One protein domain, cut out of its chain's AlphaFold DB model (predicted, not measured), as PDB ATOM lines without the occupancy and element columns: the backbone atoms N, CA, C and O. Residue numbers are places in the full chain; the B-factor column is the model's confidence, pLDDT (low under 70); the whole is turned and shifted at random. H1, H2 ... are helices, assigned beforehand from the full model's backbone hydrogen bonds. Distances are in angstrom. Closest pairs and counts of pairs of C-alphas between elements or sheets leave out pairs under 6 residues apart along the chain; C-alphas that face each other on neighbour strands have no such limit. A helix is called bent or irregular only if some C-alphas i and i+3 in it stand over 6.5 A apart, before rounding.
ATOM      1  N   ALA A   9     129.060 128.815  93.868       90.69
ATOM      2  CA  ALA A   9     130.168 129.761  93.919       90.69
ATOM      3  C   ALA A   9     131.067 129.648  92.676       90.69
ATOM      4  O   ALA A   9     131.326 128.545  92.193       90.69
ATOM      5  N   LYS A  10     131.574 130.787  92.203       91.62
ATOM      6  CA  LYS A  10     132.550 130.908  91.110       91.62
ATOM      7  C   LYS A  10     133.753 131.742  91.553       91.62
ATOM      8  O   LYS A  10     133.723 132.369  92.615       91.62
ATOM      9  N   CYS A  11     134.796 131.776  90.736       93.31
ATOM     10  CA  CYS A  11     135.956 132.632  90.953       93.31
ATOM     11  C   CYS A  11     135.542 134.108  91.143       93.31
ATOM     12  O   CYS A  11     134.656 134.631  90.460       93.31
ATOM     13  N   ALA A  12     136.176 134.776  92.104       93.00
ATOM     14  CA  ALA A  12     135.941 136.174  92.439       93.00
ATOM     15  C   ALA A  12     136.519 137.139  91.400       93.00
ATOM     16  O   ALA A  12     136.050 138.269  91.323       93.00
ATOM     17  N   TYR A  13     137.504 136.702  90.609       92.56
ATOM     18  CA  TYR A  13     138.105 137.513  89.555       92.56
ATOM     19  C   TYR A  13     137.125 137.685  88.378       92.56
ATOM     20  O   TYR A  13     136.738 136.685  87.773       92.56
ATOM     21  N   PRO A  14     136.690 138.903  88.019       89.00
ATOM     22  CA  PRO A  14     135.895 139.138  86.813       89.00
ATOM     23  C   PRO A  14     136.786 139.102  85.555       89.00
ATOM     24  O   PRO A  14     137.838 139.735  85.579       89.00
ATOM     25  N   PRO A  15     136.396 138.436  84.447       89.06
ATOM     26  CA  PRO A  15     135.112 137.782  84.158       89.06
ATOM     27  C   PRO A  15     135.084 136.261  84.436       89.06
ATOM     28  O   PRO A  15     134.204 135.563  83.943       89.06
ATOM     29  N   CYS A  16     136.026 135.724  85.214       92.25
ATOM     30  CA  CYS A  16     136.208 134.284  85.397       92.25
ATOM     31  C   CYS A  16     134.926 133.555  85.860       92.25
ATOM     32  O   CYS A  16     134.242 133.962  86.813       92.25
ATOM     33  N   SER A  17     134.621 132.446  85.185       91.19
ATOM     34  CA  SER A  17     133.517 131.522  85.483       91.19
ATOM     35  C   SER A  17     133.981 130.219  86.147       91.19
ATOM     36  O   SER A  17     133.145 129.441  86.606       91.19
ATOM     37  N   SER A  18     135.298 130.003  86.259       91.25
ATOM     38  CA  SER A  18     135.893 128.797  86.840       91.25
ATOM     39  C   SER A  18     135.546 128.615  88.316       91.25
ATOM     40  O   SER A  18     135.272 129.569  89.053       91.25
ATOM     41  N   ASN A  19     135.617 127.366  88.768       89.44
ATOM     42  CA  ASN A  19     135.313 127.005  90.145       89.44
ATOM     43  C   ASN A  19     136.436 127.441  91.099       89.44
ATOM     44  O   ASN A  19     137.613 127.252  90.784       89.44
ATOM     45  N   PRO A  20     136.100 127.994  92.274       88.69
ATOM     46  CA  PRO A  20     137.088 128.263  93.307       88.69
ATOM     47  C   PRO A  20     137.700 126.972  93.872       88.69
ATOM     48  O   PRO A  20     137.055 125.922  93.873       88.69
ATOM     49  N   LEU A  21     138.920 127.070  94.412       78.50
ATOM     50  CA  LEU A  21     139.690 125.919  94.912       78.50
ATOM     51  C   LEU A  21     139.131 125.232  96.182       78.50
ATOM     52  O   LEU A  21     139.630 124.176  96.548       78.50
ATOM     53  N   ASP A  22     138.122 125.797  96.849       69.88
ATOM     54  CA  ASP A  22     137.268 125.190  97.891       69.88
ATOM     55  C   ASP A  22     136.206 126.229  98.325       69.88
ATOM     56  O   ASP A  22     136.430 127.435  98.205       69.88
ATOM     57  N   THR A  23     135.059 125.804  98.861       61.06
ATOM     58  CA  THR A  23     133.968 126.700  99.288       61.06
ATOM     59  C   THR A  23     134.214 127.381 100.636       61.06
ATOM     60  O   THR A  23     133.616 128.427 100.892       61.06
ATOM     61  N   SER A  24     135.074 126.829 101.502       56.69
ATOM     62  CA  SER A  24     135.209 127.302 102.889       56.69
ATOM     63  C   SER A  24     135.944 128.644 103.025       56.69
ATOM     64  O   SER A  24     135.589 129.455 103.879       56.69
ATOM     65  N   THR A  25     136.923 128.923 102.156       61.53
ATOM     66  CA  THR A  25     137.644 130.214 102.130       61.53
ATOM     67  C   THR A  25     137.954 130.756 100.734       61.53
ATOM     68  O   THR A  25     138.187 131.959 100.585       61.53
ATOM     69  N   ARG A  26     138.023 129.916  99.693       69.38
ATOM     70  CA  ARG A  26     138.865 130.225  98.530       69.38
ATOM     71  C   ARG A  26     138.101 130.994  97.469       69.38
ATOM     72  O   ARG A  26     137.254 130.478  96.764       69.38
ATOM     73  N   ARG A  27     138.402 132.283  97.388       88.75
ATOM     74  CA  ARG A  27     137.753 133.252  96.501       88.75
ATOM     75  C   ARG A  27     138.108 133.011  95.037       88.75
ATOM     76  O   ARG A  27     137.335 133.398  94.171       88.75
ATOM     77  N   PHE A  28     139.242 132.375  94.767       92.69
ATOM     78  CA  PHE A  28     139.804 132.250  93.430       92.69
ATOM     79  C   PHE A  28     139.953 130.788  92.989       92.69
ATOM     80  O   PHE A  28     140.031 129.872  93.815       92.69
ATOM     81  N   CYS A  29     139.935 130.573  91.671       92.62
ATOM     82  CA  CYS A  29     140.330 129.309  91.048       92.62
ATOM     83  C   CYS A  29     141.862 129.179  91.017       92.62
ATOM     84  O   CYS A  29     142.561 130.112  91.408       92.62
ATOM     85  N   LEU A  30     142.371 128.048  90.520       91.69
ATOM     86  CA  LEU A  30     143.811 127.777  90.445       91.69
ATOM     87  C   LEU A  30     144.583 128.868  89.692       91.69
ATOM     88  O   LEU A  30     145.555 129.403  90.212       91.69
ATOM     89  N   ASP A  31     144.087 129.281  88.526       93.75
ATOM     90  CA  ASP A  31     144.751 130.295  87.691       93.75
ATOM     91  C   ASP A  31     144.812 131.679  88.359       93.75
ATOM     92  O   ASP A  31     145.695 132.489  88.084       93.75
ATOM     93  N   HIS A  32     143.878 131.949  89.273       93.88
ATOM     94  CA  HIS A  32     143.741 133.231  89.959       93.88
ATOM     95  C   HIS A  32     144.152 133.152  91.437       93.88
ATOM     96  O   HIS A  32     143.876 134.076  92.198       93.88
ATOM     97  N   GLU A  33     144.816 132.072  91.864       91.81
ATOM     98  CA  GLU A  33     145.194 131.868  93.266       91.81
ATOM     99  C   GLU A  33     146.090 132.999  93.793       91.81
ATOM    100  O   GLU A  33     145.931 133.440  94.930       91.81
ATOM    101  N   HIS A  34     146.957 133.548  92.941       91.69
ATOM    102  CA  HIS A  34     147.853 134.657  93.274       91.69
ATOM    103  C   HIS A  34     147.122 135.936  93.729       91.69
ATOM    104  O   HIS A  34     147.662 136.696  94.525       91.69
ATOM    105  N   TYR A  35     145.859 136.154  93.345       92.81
ATOM    106  CA  TYR A  35     145.069 137.288  93.849       92.81
ATOM    107  C   TYR A  35     144.710 137.167  95.340       92.81
ATOM    108  O   TYR A  35     144.173 138.108  95.929       92.81
ATOM    109  N   HIS A  36     145.005 136.038  95.996       90.50
ATOM    110  CA  HIS A  36     144.846 135.910  97.443       90.50
ATOM    111  C   HIS A  36     145.783 136.821  98.249       90.50
ATOM    112  O   HIS A  36     145.384 137.221  99.347       90.50
ATOM    113  N   SER A  37     146.978 137.135  97.735       91.62
ATOM    114  CA  SER A  37     147.942 138.032  98.390       91.62
ATOM    115  C   SER A  37     147.703 139.509  98.073       91.62
ATOM    116  O   SER A  37     148.200 140.369  98.794       91.62
ATOM    117  N   LEU A  38     146.909 139.812  97.045       94.56
ATOM    118  CA  LEU A  38     146.647 141.174  96.591       94.56
ATOM    119  C   LEU A  38     145.419 141.797  97.261       94.56
ATOM    120  O   LEU A  38     144.559 141.132  97.855       94.56
ATOM    121  N   CYS A  39     145.323 143.117  97.131       95.56
ATOM    122  CA  CYS A  39     144.141 143.874  97.486       95.56
ATOM    123  C   CYS A  39     142.915 143.345  96.731       95.56
ATOM    124  O   CYS A  39     142.889 143.261  95.509       95.56
ATOM    125  N   GLY A  40     141.835 143.060  97.458       93.62
ATOM    126  CA  GLY A  40     140.579 142.608  96.868       93.62
ATOM    127  C   GLY A  40     139.781 143.697  96.146       93.62
ATOM    128  O   GLY A  40     138.641 143.435  95.783       93.62
ATOM    129  N   VAL A  41     140.304 144.910  95.953       95.25
ATOM    130  CA  VAL A  41     139.677 145.909  95.074       95.25
ATOM    131  C   VAL A  41     140.108 145.610  93.642       95.25
ATOM    132  O   VAL A  41     141.301 145.518  93.365       95.25
ATOM    133  N   PHE A  42     139.150 145.435  92.732       93.25
ATOM    134  CA  PHE A  42     139.459 145.088  91.346       93.25
ATOM    135  C   PHE A  42     140.288 146.195  90.676       93.25
ATOM    136  O   PHE A  42     139.920 147.370  90.741       93.25
ATOM    137  N   GLY A  43     141.403 145.812  90.047       92.00
ATOM    138  CA  GLY A  43     142.370 146.737  89.444       92.00
ATOM    139  C   GLY A  43     143.382 147.346  90.424       92.00
ATOM    140  O   GLY A  43     144.079 148.288  90.059       92.00
ATOM    141  N   CYS A  44     143.457 146.862  91.668       94.56
ATOM    142  CA  CYS A  44     144.508 147.248  92.605       94.56
ATOM    143  C   CYS A  44     145.574 146.157  92.727       94.56
ATOM    144  O   CYS A  44     145.302 145.091  93.270       94.56
ATOM    145  N   ASP A  45     146.805 146.486  92.339       94.81
ATOM    146  CA  ASP A  45     147.941 145.549  92.364       94.81
ATOM    147  C   ASP A  45     148.793 145.651  93.641       94.81
ATOM    148  O   ASP A  45     149.902 145.130  93.703       94.81
ATOM    149  N   ARG A  46     148.310 146.362  94.669       95.38
ATOM    150  CA  ARG A  46     149.006 146.442  95.962       95.38
ATOM    151  C   ARG A  46     148.759 145.178  96.768       95.38
ATOM    152  O   ARG A  46     147.640 144.660  96.761       95.38
ATOM    153  N   ASP A  47     149.750 144.780  97.551       95.69
ATOM    154  CA  ASP A  47     149.594 143.691  98.505       95.69
ATOM    155  C   ASP A  47     148.508 143.999  99.539       95.69
ATOM    156  O   ASP A  47     148.262 145.144  99.945       95.69
ATOM    157  N   ARG A  48     147.813 142.941  99.947       93.88
ATOM    158  CA  ARG A  48     146.884 142.968 101.069       93.88
ATOM    159  C   ARG A  48     147.657 143.330 102.334       93.88
ATOM    160  O   ARG A  48     148.738 142.785 102.551       93.88
ATOM    161  N   LYS A  49     147.081 144.192 103.182       91.81
ATOM    162  CA  LYS A  49     147.696 144.528 104.472       91.81
ATOM    163  C   LYS A  49     147.954 143.216 105.238       91.81
ATOM    164  O   LYS A  49     147.013 142.421 105.365       91.81
ATOM    165  N   PRO A  50     149.199 142.949 105.672       85.94
ATOM    166  CA  PRO A  50     149.502 141.768 106.462       85.94
ATOM    167  C   PRO A  50     148.694 141.805 107.759       85.94
ATOM    168  O   PRO A  50     148.393 142.868 108.294       85.94
ATOM    169  N   PHE A  51     148.281 140.630 108.214       84.50
ATOM    170  CA  PHE A  51     147.593 140.496 109.486       84.50
ATOM    171  C   PHE A  51     148.650 140.394 110.581       84.50
ATOM    172  O   PHE A  51     149.463 139.470 110.542       84.50
ATOM    173  N   ASP A  52     148.637 141.351 111.504       78.62
ATOM    174  CA  ASP A  52     149.485 141.352 112.688       78.62
ATOM    175  C   ASP A  52     148.633 140.981 113.911       78.62
ATOM    176  O   ASP A  52     147.727 141.720 114.308       78.62
ATOM    177  N   GLU A  53     148.883 139.791 114.465       75.31
ATOM    178  CA  GLU A  53     148.178 139.292 115.651       75.31
ATOM    179  C   GLU A  53     148.538 140.085 116.916       75.31
ATOM    180  O   GLU A  53     147.710 140.184 117.823       75.31
ATOM    181  N   GLU A  54     149.741 140.663 116.986       77.44
ATOM    182  CA  GLU A  54     150.249 141.358 118.174       77.44
ATOM    183  C   GLU A  54     149.618 142.748 118.330       77.44
ATOM    184  O   GLU A  54     149.348 143.187 119.449       77.44
ATOM    185  N   GLU A  55     149.302 143.409 117.214       75.00
ATOM    186  CA  GLU A  55     148.600 144.701 117.200       75.00
ATOM    187  C   GLU A  55     147.085 144.572 117.466       75.00
ATOM    188  O   GLU A  55     146.395 145.576 117.661       75.00
ATOM    189  N   GLY A  56     146.549 143.344 117.507       72.31
ATOM    190  CA  GLY A  56     145.129 143.084 117.759       72.31
ATOM    191  C   GLY A  56     144.198 143.608 116.659       72.31
ATOM    192  O   GLY A  56     143.014 143.850 116.911       72.31
ATOM    193  N   GLU A  57     144.715 143.817 115.448       75.56
ATOM    194  CA  GLU A  57     143.928 144.307 114.319       75.56
ATOM    195  C   GLU A  57     142.998 143.225 113.753       75.56
ATOM    196  O   GLU A  57     143.253 142.035 113.876       75.56
ATOM    197  N   GLU A  58     141.899 143.606 113.095       78.19
ATOM    198  CA  GLU A  58     141.059 142.633 112.383       78.19
ATOM    199  C   GLU A  58     141.648 142.303 110.998       78.19
ATOM    200  O   GLU A  58     142.039 143.214 110.260       78.19
ATOM    201  N   PRO A  59     141.637 141.025 110.565       85.69
ATOM    202  CA  PRO A  59     142.143 140.652 109.251       85.69
ATOM    203  C   PRO A  59     141.342 141.337 108.138       85.69
ATOM    204  O   PRO A  59     140.106 141.333 108.114       85.69
ATOM    205  N   THR A  60     142.057 141.894 107.163       90.88
ATOM    206  CA  THR A  60     141.480 142.646 106.044       90.88
ATOM    207  C   THR A  60     141.807 142.003 104.706       90.88
ATOM    208  O   THR A  60     142.845 141.372 104.540       90.88
ATOM    209  N   GLN A  61     140.910 142.156 103.728       92.19
ATOM    210  CA  GLN A  61     141.160 141.783 102.330       92.19
ATOM    211  C   GLN A  61     141.531 142.996 101.460       92.19
ATOM    212  O   GLN A  61     141.494 142.903 100.234       92.19
ATOM    213  N   ALA A  62     141.859 144.138 102.068       94.50
ATOM    214  CA  ALA A  62     142.292 145.364 101.399       94.50
ATOM    215  C   ALA A  62     143.773 145.690 101.686       94.50
ATOM    216  O   ALA A  62     144.367 145.154 102.619       94.50
ATOM    217  N   CYS A  63     144.377 146.565 100.876       95.31
ATOM    218  CA  CYS A  63     145.715 147.115 101.125       95.31
ATOM    219  C   CYS A  63     145.649 148.275 102.130       95.31
ATOM    220  O   CYS A  63     144.563 148.703 102.506       95.31
ATOM    221  N   GLU A  64     146.788 148.824 102.545       94.19
ATOM    222  CA  GLU A  64     146.874 149.896 103.558       94.19
ATOM    223  C   GLU A  64     146.210 151.225 103.171       94.19
ATOM    224  O   GLU A  64     146.022 152.091 104.023       94.19
ATOM    225  N   ARG A  65     145.826 151.403 101.901       95.00
ATOM    226  CA  ARG A  65     145.121 152.610 101.469       95.00
ATOM    227  C   ARG A  65     143.823 152.794 102.258       95.00
ATOM    228  O   ARG A  65     142.970 151.904 102.289       95.00
ATOM    229  N   GLU A  66     143.654 153.982 102.829       93.75
ATOM    230  CA  GLU A  66     142.512 154.301 103.686       93.75
ATOM    231  C   GLU A  66     141.171 154.113 102.963       93.75
ATOM    232  O   GLU A  66     140.252 153.501 103.508       93.75
ATOM    233  N   ASP A  67     141.069 154.529 101.699       94.69
ATOM    234  CA  ASP A  67     139.856 154.361 100.896       94.69
ATOM    235  C   ASP A  67     139.494 152.882 100.668       94.69
ATOM    236  O   ASP A  67     138.324 152.505 100.765       94.69
ATOM    237  N   HIS A  68     140.484 152.007 100.461       95.00
ATOM    238  CA  HIS A  68     140.259 150.565 100.308       95.00
ATOM    239  C   HIS A  68     139.893 149.887 101.639       95.00
ATOM    240  O   HIS A  68     139.058 148.977 101.661       95.00
ATOM    241  N   GLN A  69     140.455 150.350 102.760       93.94
ATOM    242  CA  GLN A  69     140.074 149.876 104.094       93.94
ATOM    243  C   GLN A  69     138.651 150.304 104.468       93.94
ATOM    244  O   GLN A  69     137.887 149.502 105.008       93.94
ATOM    245  N   LEU A  70     138.246 151.534 104.140       93.06
ATOM    246  CA  LEU A  70     136.868 152.002 104.327       93.06
ATOM    247  C   LEU A  70     135.873 151.155 103.527       93.06
ATOM    248  O   LEU A  70     134.836 150.737 104.053       93.06
ATOM    249  N   LEU A  71     136.222 150.853 102.274       93.69
ATOM    250  CA  LEU A  71     135.479 149.952 101.400       93.69
ATOM    251  C   LEU A  71     135.316 148.552 102.031       93.69
ATOM    252  O   LEU A  71     134.190 148.053 102.120       93.69
ATOM    253  N   TRP A  72     136.396 147.961 102.553       92.62
ATOM    254  CA  TRP A  72     136.360 146.669 103.254       92.62
ATOM    255  C   TRP A  72     135.469 146.699 104.505       92.62
ATOM    256  O   TRP A  72     134.565 145.874 104.646       92.62
ATOM    257  N   ARG A  73     135.650 147.688 105.391       92.00
ATOM    258  CA  ARG A  73     134.853 147.824 106.625       92.00
ATOM    259  C   ARG A  73     133.359 147.954 106.326       92.00
ATOM    260  O   ARG A  73     132.529 147.364 107.023       92.00
ATOM    261  N   ARG A  74     132.995 148.705 105.279       92.12
ATOM    262  CA  ARG A  74     131.600 148.837 104.827       92.12
ATOM    263  C   ARG A  74     131.026 147.485 104.404       92.12
ATOM    264  O   ARG A  74     129.893 147.163 104.762       92.12
ATOM    265  N   TRP A  75     131.805 146.684 103.686       91.12
ATOM    266  CA  TRP A  75     131.388 145.359 103.241       91.12
ATOM    267  C   TRP A  75     131.228 144.357 104.383       91.12
ATOM    268  O   TRP A  75     130.225 143.641 104.418       91.12
ATOM    269  N   VAL A  76     132.150 144.342 105.353       89.56
ATOM    270  CA  VAL A  76     132.054 143.474 106.539       89.56
ATOM    271  C   VAL A  76     130.767 143.764 107.314       89.56
ATOM    272  O   VAL A  76     130.010 142.837 107.617       89.56
ATOM    273  N   LYS A  77     130.453 145.047 107.557       88.88
ATOM    274  CA  LYS A  77     129.199 145.464 108.211       88.88
ATOM    275  C   LYS A  77     127.967 144.973 107.447       88.88
ATOM    276  O   LYS A  77     127.072 144.376 108.048       88.88
ATOM    277  N   PHE A  78     127.946 145.160 106.127       84.75
ATOM    278  CA  PHE A  78     126.850 144.704 105.269       84.75
ATOM    279  C   PHE A  78     126.660 143.176 105.326       84.75
ATOM    280  O   PHE A  78     125.547 142.684 105.517       84.75
ATOM    281  N   LYS A  79     127.747 142.399 105.238       80.06
ATOM    282  CA  LYS A  79     127.701 140.931 105.362       80.06
ATOM    283  C   LYS A  79     127.243 140.470 106.747       80.06
ATOM    284  O   LYS A  79     126.497 139.493 106.834       80.06
ATOM    285  N   GLY A  80     127.657 141.156 107.810       74.75
ATOM    286  CA  GLY A  80     127.210 140.883 109.178       74.75
ATOM    287  C   GLY A  80     125.696 141.047 109.340       74.75
ATOM    288  O   GLY A  80     125.033 140.161 109.877       74.75
ATOM    289  N   GLN A  81     125.125 142.120 108.785       70.62
ATOM    290  CA  GLN A  81     123.679 142.375 108.819       70.62
ATOM    291  C   GLN A  81     122.864 141.295 108.087       70.62
ATOM    292  O   GLN A  81     121.810 140.879 108.574       70.62
ATOM    293  N   LEU A  82     123.363 140.777 106.960       61.00
ATOM    294  CA  LEU A  82     122.699 139.698 106.217       61.00
ATOM    295  C   LEU A  82     122.617 138.382 107.009       61.00
ATOM    296  O   LEU A  82     121.616 137.670 106.903       61.00
ATOM    297  N   LYS A  83     123.626 138.066 107.834       56.72
ATOM    298  CA  LYS A  83     123.611 136.869 108.700       56.72
ATOM    299  C   LYS A  83     122.527 136.952 109.781       56.72
ATOM    300  O   LYS A  83     121.881 135.949 110.069       56.72
ATOM    301  N   VAL A  84     122.289 138.143 110.331       51.41
ATOM    302  CA  VAL A  84     121.263 138.378 111.363       51.41
ATOM    303  C   VAL A  84     119.854 138.441 110.749       51.41
ATOM    304  O   VAL A  84     118.911 137.865 111.287       51.41
ATOM    305  N   GLY A  85     119.702 139.068 109.576       46.12
ATOM    306  CA  GLY A  85     118.413 139.208 108.883       46.12
ATOM    307  C   GLY A  85     117.874 137.923 108.234       46.12
ATOM    308  O   GLY A  85     116.656 137.751 108.126       46.12
ATOM    309  N   GLY A  86     118.751 136.991 107.839       47.19
ATOM    310  CA  GLY A  86     118.358 135.712 107.231       47.19
ATOM    311  C   GLY A  86     117.508 134.831 108.155       47.19
ATOM    312  O   GLY A  86     116.531 134.230 107.709       47.19
ATOM    313  N   PHE A  87     117.801 134.832 109.459       41.69
ATOM    314  CA  PHE A  87     117.020 134.093 110.459       41.69
ATOM    315  C   PHE A  87     115.601 134.671 110.622       41.69
ATOM    316  O   PHE A  87     114.620 133.930 110.724       41.69
ATOM    317  N   GLY A  88     115.472 136.003 110.557       37.03
ATOM    318  CA  GLY A  88     114.188 136.709 110.610       37.03
ATOM    319  C   GLY A  88     113.312 136.485 109.371       37.03
ATOM    320  O   GLY A  88     112.101 136.293 109.505       37.03
ATOM    321  N   ARG A  89     113.905 136.435 108.166       46.00
ATOM    322  CA  ARG A  89     113.181 136.097 106.922       46.00
ATOM    323  C   ARG A  89     112.648 134.666 106.937       46.00
ATOM    324  O   ARG A  89     111.471 134.474 106.652       46.00
ATOM    325  N   VAL A  90     113.454 133.688 107.360       47.62
ATOM    326  CA  VAL A  90     113.035 132.274 107.446       47.62
ATOM    327  C   VAL A  90     111.881 132.080 108.444       47.62
ATOM    328  O   VAL A  90     110.951 131.315 108.178       47.62
ATOM    329  N   MET A  91     111.884 132.802 109.571       35.81
ATOM    330  CA  MET A  91     110.767 132.786 110.530       35.81
ATOM    331  C   MET A  91     109.501 133.454 109.972       35.81
ATOM    332  O   MET A  91     108.394 132.942 110.159       35.81
ATOM    333  N   ARG A  92     109.647 134.559 109.231       45.00
ATOM    334  CA  ARG A  92     108.526 135.267 108.593       45.00
ATOM    335  C   ARG A  92     107.913 134.460 107.442       45.00
ATOM    336  O   ARG A  92     106.689 134.409 107.338       45.00
ATOM    337  N   GLU A  93     108.722 133.756 106.653       46.88
ATOM    338  CA  GLU A  93     108.272 132.829 105.603       46.88
ATOM    339  C   GLU A  93     107.579 131.586 106.177       46.88
ATOM    340  O   GLU A  93     106.539 131.175 105.659       46.88
ATOM    341  N   LYS A  94     108.082 131.014 107.286       48.94
ATOM    342  CA  LYS A  94     107.384 129.933 108.011       48.94
ATOM    343  C   LYS A  94     106.016 130.392 108.525       48.94
ATOM    344  O   LYS A  94     105.024 129.711 108.273       48.94
ATOM    345  N   SER A  95     105.944 131.574 109.139       43.38
ATOM    346  CA  SER A  95     104.681 132.151 109.622       43.38
ATOM    347  C   SER A  95     103.696 132.453 108.482       43.38
ATOM    348  O   SER A  95     102.502 132.168 108.587       43.38
ATOM    349  N   GLN A  96     104.173 132.972 107.345       51.66
ATOM    350  CA  GLN A  96     103.336 133.208 106.162       51.66
ATOM    351  C   GLN A  96     102.866 131.901 105.504       51.66
ATOM    352  O   GLN A  96     101.721 131.819 105.053       51.66
ATOM    353  N   ARG A  97     103.700 130.854 105.495       51.44
ATOM    354  CA  ARG A  97     103.347 129.511 105.009       51.44
ATOM    355  C   ARG A  97     102.300 128.828 105.894       51.44
ATOM    356  O   ARG A  97     101.427 128.144 105.363       51.44
ATOM    357  N   GLU A  98     102.338 129.036 107.207       49.34
ATOM    358  CA  GLU A  98     101.294 128.570 108.131       49.34
ATOM    359  C   GLU A  98      99.985 129.353 107.962       49.34
ATOM    360  O   GLU A  98      98.916 128.751 107.853       49.34
ATOM    361  N   MET A 131     136.657 141.729  95.056       93.12
ATOM    362  CA  MET A 131     136.972 140.300  95.027       93.12
ATOM    363  C   MET A 131     137.146 139.761  96.460       93.12
ATOM    364  O   MET A 131     138.002 138.926  96.756       93.12
ATOM    365  N   TRP A 132     136.381 140.298  97.410       91.38
ATOM    366  CA  TRP A 132     136.499 139.974  98.838       91.38
ATOM    367  C   TRP A 132     135.835 138.660  99.249       91.38
ATOM    368  O   TRP A 132     136.167 138.098 100.288       91.38
ATOM    369  N   SER A 133     134.928 138.144  98.428       89.31
ATOM    370  CA  SER A 133     134.359 136.803  98.556       89.31
ATOM    371  C   SER A 133     134.337 136.128  97.196       89.31
ATOM    372  O   SER A 133     134.415 136.816  96.180       89.31
ATOM    373  N   ALA A 134     134.175 134.804  97.177       89.44
ATOM    374  CA  ALA A 134     133.894 134.083  95.942       89.44
ATOM    375  C   ALA A 134     132.745 134.759  95.177       89.44
ATOM    376  O   ALA A 134     131.764 135.222  95.778       89.44
ATOM    377  N   GLY A 135     132.881 134.815  93.855       89.12
ATOM    378  CA  GLY A 135     131.805 135.247  92.981       89.12
ATOM    379  C   GLY A 135     130.617 134.294  93.096       89.12
ATOM    380  O   GLY A 135     130.736 133.166  93.582       89.12
ATOM    381  N   GLN A 136     129.456 134.737  92.634       87.75
ATOM    382  CA  GLN A 136     128.294 133.870  92.470       87.75
ATOM    383  C   GLN A 136     127.919 133.832  90.995       87.75
ATOM    384  O   GLN A 136     128.012 134.842  90.299       87.75
ATOM    385  N   MET A 137     127.529 132.650  90.535       90.31
ATOM    386  CA  MET A 137     126.759 132.481  89.305       90.31
ATOM    387  C   MET A 137     125.489 133.340  89.375       90.31
ATOM    388  O   MET A 137     124.889 133.463  90.445       90.31
TER     389      MET A 137
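This is residues 9 to 98 and 131 to 137 of the 324 residues of the protein "CxC6 domain-containing protein" of Leucosporidium creatinivorum (UniProt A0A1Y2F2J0). A body mostly of loops, including short helix H1, with residues 77 to 98 of the long helix H2 sticking out as an arm; the loop of residues 52 to 57 sticks out too. The printed part has 97 residues, 40 of them in two named helices, H1 then H2, and no named strand: all helix. It is loose, with a radius of gyration of the C-alphas of 16.3 A, and only just elongated, spanning 52 by 34 by 23 A.

After residues 9 to 29, H1 spans residues 30 to 36 from C-alpha 30 at (143.811, 127.777, 90.445); it is irregular, C-alphas 31 and 34 being 7.7 A apart. H2, residues 66 to 98, is 48.8 A long, ending at (101.294, 128.570, 108.131), with a kink of 29 degrees near residue 86.

H1 and H2 are apart. Residues 9 to 10 pair antiparallel with 135 to 136. O i to N i+4 pairs within hydrogen-bond range number 0 of 3 in H1, against 3 of 4 for i+3, and 27 of 29 in H2.

Without the free stretches, the body spans 31 by 21 by 21 A. The H1 to H2 link is long, 29 residues. Residues 99 to 130 are cut out, a 39.8 A gap between C-alphas 98 and 131. pLDDT is under 70 at residues 22 to 26 and 82 to 98.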